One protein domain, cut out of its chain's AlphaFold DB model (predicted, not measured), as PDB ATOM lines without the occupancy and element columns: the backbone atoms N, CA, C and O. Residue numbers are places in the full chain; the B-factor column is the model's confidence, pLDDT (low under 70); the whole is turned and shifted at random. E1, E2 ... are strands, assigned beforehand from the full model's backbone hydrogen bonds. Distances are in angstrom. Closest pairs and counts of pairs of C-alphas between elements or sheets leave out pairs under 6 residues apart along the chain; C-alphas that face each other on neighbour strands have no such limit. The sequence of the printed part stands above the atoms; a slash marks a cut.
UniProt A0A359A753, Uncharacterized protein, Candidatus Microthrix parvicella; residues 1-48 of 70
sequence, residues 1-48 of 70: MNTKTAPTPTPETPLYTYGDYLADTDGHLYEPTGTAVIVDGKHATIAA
ATOM      1  N   MET A   1     134.024 136.436 143.516       40.53
ATOM      2  CA  MET A   1     135.362 136.728 142.966       40.53
ATOM      3  C   MET A   1     136.200 137.217 144.129       40.53
ATOM      4  O   MET A   1     135.928 138.300 144.625       40.53
ATOM      5  N   ASN A   2     137.108 136.394 144.656       48.78
ATOM      6  CA  ASN A   2     138.017 136.836 145.710       48.78
ATOM      7  C   ASN A   2     139.134 137.626 145.032       48.78
ATOM      8  O   ASN A   2     140.034 137.036 144.441       48.78
ATOM      9  N   THR A   3     139.044 138.951 145.063       56.41
ATOM     10  CA  THR A   3     140.164 139.820 144.704       56.41
ATOM     11  C   THR A   3     141.280 139.543 145.701       56.41
ATOM     12  O   THR A   3     141.152 139.861 146.883       56.41
ATOM     13  N   LYS A   4     142.340 138.861 145.255       66.31
ATOM     14  CA  LYS A   4     143.524 138.621 146.079       66.31
ATOM     15  C   LYS A   4     144.223 139.968 146.246       66.31
ATOM     16  O   LYS A   4     144.873 140.452 145.323       66.31
ATOM     17  N   THR A   5     144.004 140.606 147.388       66.12
ATOM     18  CA  THR A   5     144.727 141.816 147.769       66.12
ATOM     19  C   THR A   5     146.169 141.444 148.096       66.12
ATOM     20  O   THR A   5     146.434 140.384 148.669       66.12
ATOM     21  N   ALA A   6     147.090 142.319 147.719       65.88
ATOM     22  CA  ALA A   6     148.461 142.353 148.170       65.88
ATOM     23  C   ALA A   6     148.497 142.243 149.697       65.88
ATOM     24  O   ALA A   6     147.628 142.808 150.376       65.88
ATOM     25  N   PRO A   7     149.488 141.536 150.252       66.62
ATOM     26  CA  PRO A   7     149.758 141.647 151.672       66.62
ATOM     27  C   PRO A   7     150.064 143.110 152.007       66.62
ATOM     28  O   PRO A   7     150.732 143.811 151.245       66.62
ATOM     29  N   THR A   8     149.562 143.586 153.146       70.00
ATOM     30  CA  THR A   8     149.981 144.881 153.689       70.00
ATOM     31  C   THR A   8     151.502 144.865 153.820       70.00
ATOM     32  O   THR A   8     152.012 143.903 154.394       70.00
ATOM     33  N   PRO A   9     152.228 145.887 153.333       65.75
ATOM     34  CA  PRO A   9     153.681 145.883 153.389       65.75
ATOM     35  C   PRO A   9     154.140 145.798 154.845       65.75
ATOM     36  O   PRO A   9     153.931 146.719 155.640       65.75
ATOM     37  N   THR A  10     154.747 144.672 155.202       72.56
ATOM     38  CA  THR A  10     155.426 144.472 156.485       72.56
ATOM     39  C   THR A  10     156.933 144.430 156.246       72.56
ATOM     40  O   THR A  10     157.364 144.217 155.112       72.56
ATOM     41  N   PRO A  11     157.771 144.566 157.288       74.25
ATOM     42  CA  PRO A  11     159.206 144.304 157.152       74.25
ATOM     43  C   PRO A  11     159.519 142.917 156.561       74.25
ATOM     44  O   PRO A  11     160.579 142.718 155.980       74.25
ATOM     45  N   GLU A  12     158.590 141.971 156.710       76.19
ATOM     46  CA  GLU A  12     158.684 140.576 156.267       76.19
ATOM     47  C   GLU A  12     158.171 140.379 154.830       76.19
ATOM     48  O   GLU A  12     158.544 139.417 154.168       76.19
ATOM     49  N   THR A  13     157.322 141.292 154.347       76.06
ATOM     50  CA  THR A  13     156.760 141.313 152.987       76.06
ATOM     51  C   THR A  13     156.873 142.722 152.400       76.06
ATOM     52  O   THR A  13     155.869 143.415 152.213       76.06
ATOM     53  N   PRO A  14     158.105 143.209 152.169       80.56
ATOM     54  CA  PRO A  14     158.300 144.546 151.642       80.56
ATOM     55  C   PRO A  14     157.763 144.620 150.208       80.56
ATOM     56  O   PRO A  14     158.127 143.819 149.348       80.56
ATOM     57  N   LEU A  15     156.893 145.600 149.969       86.50
ATOM     58  CA  LEU A  15     156.492 146.009 148.628       86.50
ATOM     59  C   LEU A  15     157.337 147.212 148.211       86.50
ATOM     60  O   LEU A  15     157.531 148.148 148.991       86.50
ATOM     61  N   TYR A  16     157.807 147.199 146.973       87.88
ATOM     62  CA  TYR A  16     158.645 148.238 146.388       87.88
ATOM     63  C   TYR A  16     157.899 148.942 145.264       87.88
ATOM     64  O   TYR A  16     157.098 148.337 144.560       87.88
ATOM     65  N   THR A  17     158.165 150.228 145.066       88.50
ATOM     66  CA  THR A  17     157.606 150.973 143.935       88.50
ATOM     67  C   THR A  17     158.267 150.529 142.633       88.50
ATOM     68  O   THR A  17     159.493 150.587 142.519       88.50
ATOM     69  N   TYR A  18     157.461 150.143 141.646       87.00
ATOM     70  CA  TYR A  18     157.889 149.795 140.295       87.00
ATOM     71  C   TYR A  18     157.037 150.570 139.280       87.00
ATOM     72  O   TYR A  18     155.926 150.169 138.934       87.00
ATOM     73  N   GLY A  19     157.543 151.725 138.838       86.44
ATOM     74  CA  GLY A  19     156.768 152.665 138.022       86.44
ATOM     75  C   GLY A  19     155.513 153.137 138.764       86.44
ATOM     76  O   GLY A  19     155.609 153.611 139.895       86.44
ATOM     77  N   ASP A  20     154.349 152.964 138.138       87.62
ATOM     78  CA  ASP A  20     153.034 153.269 138.721       87.62
ATOM     79  C   ASP A  20     152.464 152.130 139.595       87.62
ATOM     80  O   ASP A  20     151.358 152.244 140.128       87.62
ATOM     81  N   TYR A  21     153.203 151.027 139.753       89.44
ATOM     82  CA  TYR A  21     152.785 149.832 140.487       89.44
ATOM     83  C   TYR A  21     153.618 149.601 141.753       89.44
ATOM     84  O   TYR A  21     154.667 150.206 141.979       89.44
ATOM     85  N   LEU A  22     153.142 148.675 142.581       89.88
ATOM     86  CA  LEU A  22     153.894 148.065 143.670       89.88
ATOM     87  C   LEU A  22     154.344 146.663 143.251       89.88
ATOM     88  O   LEU A  22     153.611 145.966 142.555       89.88
ATOM     89  N   ALA A  23     155.520 146.235 143.694       90.31
ATOM     90  CA  ALA A  23     156.073 144.915 143.423       90.31
ATOM     91  C   ALA A  23     156.518 144.218 144.710       90.31
ATOM     92  O   ALA A  23     157.100 144.864 145.581       90.31
ATOM     93  N   ASP A  24     156.269 142.914 144.833       89.81
ATOM     94  CA  ASP A  24     156.851 142.108 145.914       89.81
ATOM     95  C   ASP A  24     158.276 141.633 145.595       89.81
ATOM     96  O   ASP A  24     158.815 141.872 144.513       89.81
ATOM     97  N   THR A  25     158.909 140.967 146.563       87.69
ATOM     98  CA  THR A  25     160.260 140.396 146.435       87.69
ATOM     99  C   THR A  25     160.382 139.350 145.330       87.69
ATOM    100  O   THR A  25     161.473 139.149 144.805       87.69
ATOM    101  N   ASP A  26     159.277 138.694 144.978       87.44
ATOM    102  CA  ASP A  26     159.192 137.715 143.895       87.44
ATOM    103  C   ASP A  26     158.896 138.386 142.538       87.44
ATOM    104  O   ASP A  26     158.889 137.728 141.495       87.44
ATOM    105  N   GLY A  27     158.681 139.705 142.536       88.81
ATOM    106  CA  GLY A  27     158.435 140.516 141.354       88.81
ATOM    107  C   GLY A  27     156.987 140.511 140.871       88.81
ATOM    108  O   GLY A  27     156.751 140.901 139.727       88.81
ATOM    109  N   HIS A  28     156.012 140.082 141.678       90.19
ATOM    110  CA  HIS A  28     154.596 140.198 141.319       90.19
ATOM    111  C   HIS A  28     154.092 141.621 141.497       90.19
ATOM    112  O   HIS A  28     154.431 142.292 142.470       90.19
ATOM    113  N   LEU A  29     153.230 142.052 140.580       90.69
ATOM    114  CA  LEU A  29     152.762 143.426 140.497       90.69
ATOM    115  C   LEU A  29     151.390 143.621 141.131       90.69
ATOM    116  O   LEU A  29     150.466 142.818 140.972       90.69
ATOM    117  N   TYR A  30     151.246 144.744 141.813       90.06
ATOM    118  CA  TYR A  30     150.033 145.169 142.481       90.06
ATOM    119  C   TYR A  30     149.750 146.633 142.149       90.06
ATOM    120  O   TYR A  30     150.662 147.440 141.975       90.06
ATOM    121  N   GLU A  31     148.477 147.000 142.083       89.00
ATOM    122  CA  GLU A  31     148.062 148.397 142.050       89.00
ATOM    123  C   GLU A  31     148.529 149.131 143.320       89.00
ATOM    124  O   GLU A  31     148.716 148.497 144.363       89.00
ATOM    125  N   PRO A  32     148.613 150.473 143.305       85.50
ATOM    126  CA  PRO A  32     148.868 151.268 144.512       85.50
ATOM    127  C   PRO A  32     147.855 151.024 145.640       85.50
ATOM    128  O   PRO A  32     148.148 151.244 146.811       85.50
ATOM    129  N   THR A  33     146.655 150.554 145.287       84.31
ATOM    130  CA  THR A  33     145.601 150.130 146.221       84.31
ATOM    131  C   THR A  33     145.903 148.790 146.899       84.31
ATOM    132  O   THR A  33     145.191 148.393 147.820       84.31
ATOM    133  N   GLY A  34     146.939 148.083 146.444       82.06
ATOM    134  CA  GLY A  34     147.264 146.725 146.841       82.06
ATOM    135  C   GLY A  34     146.426 145.674 146.117       82.06
ATOM    136  O   GLY A  34     146.224 144.602 146.661       82.06
ATOM    137  N   THR A  35     145.889 145.917 144.924       87.12
ATOM    138  CA  THR A  35     145.162 144.871 144.172       87.12
ATOM    139  C   THR A  35     146.116 144.128 143.246       87.12
ATOM    140  O   THR A  35     146.889 144.770 142.547       87.12
ATOM    141  N   ALA A  36     146.084 142.791 143.208       87.69
ATOM    142  CA  ALA A  36     146.912 142.033 142.267       87.69
ATOM    143  C   ALA A  36     146.585 142.411 140.815       87.69
ATOM    144  O   ALA A  36     145.425 142.351 140.398       87.69
ATOM    145  N   VAL A  37     147.613 142.763 140.043       88.50
ATOM    146  CA  VAL A  37     147.465 143.034 138.613       88.50
ATOM    147  C   VAL A  37     147.343 141.697 137.892       88.50
ATOM    148  O   VAL A  37     148.224 140.846 137.999       88.50
ATOM    149  N   ILE A  38     146.243 141.497 137.166       88.50
ATOM    150  CA  ILE A  38     145.985 140.264 136.420       88.50
ATOM    151  C   ILE A  38     146.083 140.551 134.922       88.50
ATOM    152  O   ILE A  38     145.309 141.346 134.395       88.50
ATOM    153  N   VAL A  39     147.004 139.870 134.239       83.69
ATOM    154  CA  VAL A  39     147.202 139.921 132.781       83.69
ATOM    155  C   VAL A  39     147.057 138.498 132.244       83.69
ATOM    156  O   VAL A  39     147.597 137.556 132.823       83.69
ATOM    157  N   ASP A  40     146.235 138.314 131.208       82.75
ATOM    158  CA  ASP A  40     145.904 136.998 130.628       82.75
ATOM    159  C   ASP A  40     145.474 135.933 131.658       82.75
ATOM    160  O   ASP A  40     145.781 134.744 131.555       82.75
ATOM    161  N   GLY A  41     144.756 136.368 132.700       84.19
ATOM    162  CA  GLY A  41     144.269 135.497 133.773       84.19
ATOM    163  C   GLY A  41     145.341 135.047 134.774       84.19
ATOM    164  O   GLY A  41     145.040 134.237 135.653       84.19
ATOM    165  N   LYS A  42     146.568 135.571 134.681       85.50
ATOM    166  CA  LYS A  42     147.678 135.305 135.606       85.50
ATOM    167  C   LYS A  42     148.099 136.578 136.326       85.50
ATOM    168  O   LYS A  42     147.896 137.680 135.833       85.50
ATOM    169  N   HIS A  43     148.696 136.423 137.503       88.81
ATOM    170  CA  HIS A  43     149.292 137.549 138.216       88.81
ATOM    171  C   HIS A  43     150.478 138.073 137.408       88.81
ATOM    172  O   HIS A  43     151.411 137.322 137.123       88.81
ATOM    173  N   ALA A  44     150.405 139.337 137.008       89.00
ATOM    174  CA  ALA A  44     151.471 139.999 136.287       89.00
ATOM    175  C   ALA A  44     152.735 140.066 137.148       89.00
ATOM    176  O   ALA A  44     152.675 140.333 138.351       89.00
ATOM    177  N   THR A  45     153.879 139.855 136.509       90.56
ATOM    178  CA  THR A  45     155.197 139.989 137.124       90.56
ATOM    179  C   THR A  45     156.030 140.992 136.340       90.56
ATOM    180  O   THR A  45     155.815 141.175 135.141       90.56
ATOM    181  N   ILE A  46     157.004 141.616 137.001       88.62
ATOM    182  CA  ILE A  46     157.972 142.517 136.361       88.62
ATOM    183  C   ILE A  46     158.602 141.834 135.144       88.62
ATOM    184  O   ILE A  46     158.594 142.393 134.055       88.62
ATOM    185  N   ALA A  47     159.060 140.590 135.310       86.94
ATOM    186  CA  ALA A  47     159.697 139.829 134.241       86.94
ATOM    187  C   ALA A  47     158.779 139.618 133.027       86.94
ATOM    188  O   ALA A  47     159.257 139.642 131.898       86.94
ATOM    189  N   ALA A  48     157.473 139.420 133.240       82.25
ATOM    190  CA  ALA A  48     156.521 139.292 132.141       82.25
ATOM    191  C   ALA A  48     156.366 140.619 131.385       82.25
ATOM    192  O   ALA A  48     156.434 140.632 130.164       82.25
TER     193      ALA A  48
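AT A GLANCE: This is residues 1 to 48 of the 70 residues of an uncharacterized protein of Candidatus Microthrix parvicella (UniProt A0A359A753). With little regular structure, this is mostly a looping chain, with one small strand hairpin, E1 and E2, on one side and two long unnamed stretches, residues 1 to 15 and 24 to 48. Short pairings fold the second stretch: residues 29 to 30 pair antiparallel with 22 to 23 of E2, and 38 to 39 with 42 to 43. The printed part has 48 residues, no named helix and two antiparallel strands, order E1 - E2; the class is all strand, with 6 residues in named elements. It is compact, radius of gyration of the C-alphas 10.1 A, spanning 30 by 24 by 17 A.

IN THESE COORDINATES: E1, residues 16 to 18, begins at C-alpha 16 (158.645, 148.238, 146.388) and is 6.3 A long. E2, residues 21 to 23, is 6.6 A long and ends at C-alpha 23 (156.073, 144.915, 143.423).

HOW THE PARTS SIT: E1 and E2 form a hairpin with a tight link, 132 degrees between directions. C-alphas 17 and 22 face each other at 4.7 A. N 16 and O 23 are within hydrogen-bond range at 2.8 A.

THE WHOLE: The C-alphas farthest apart, of Pro 11 and Asp 40, are 30.6 A apart. The printed part has no cut. Residues 1 to 7 and 9 have pLDDT under 70.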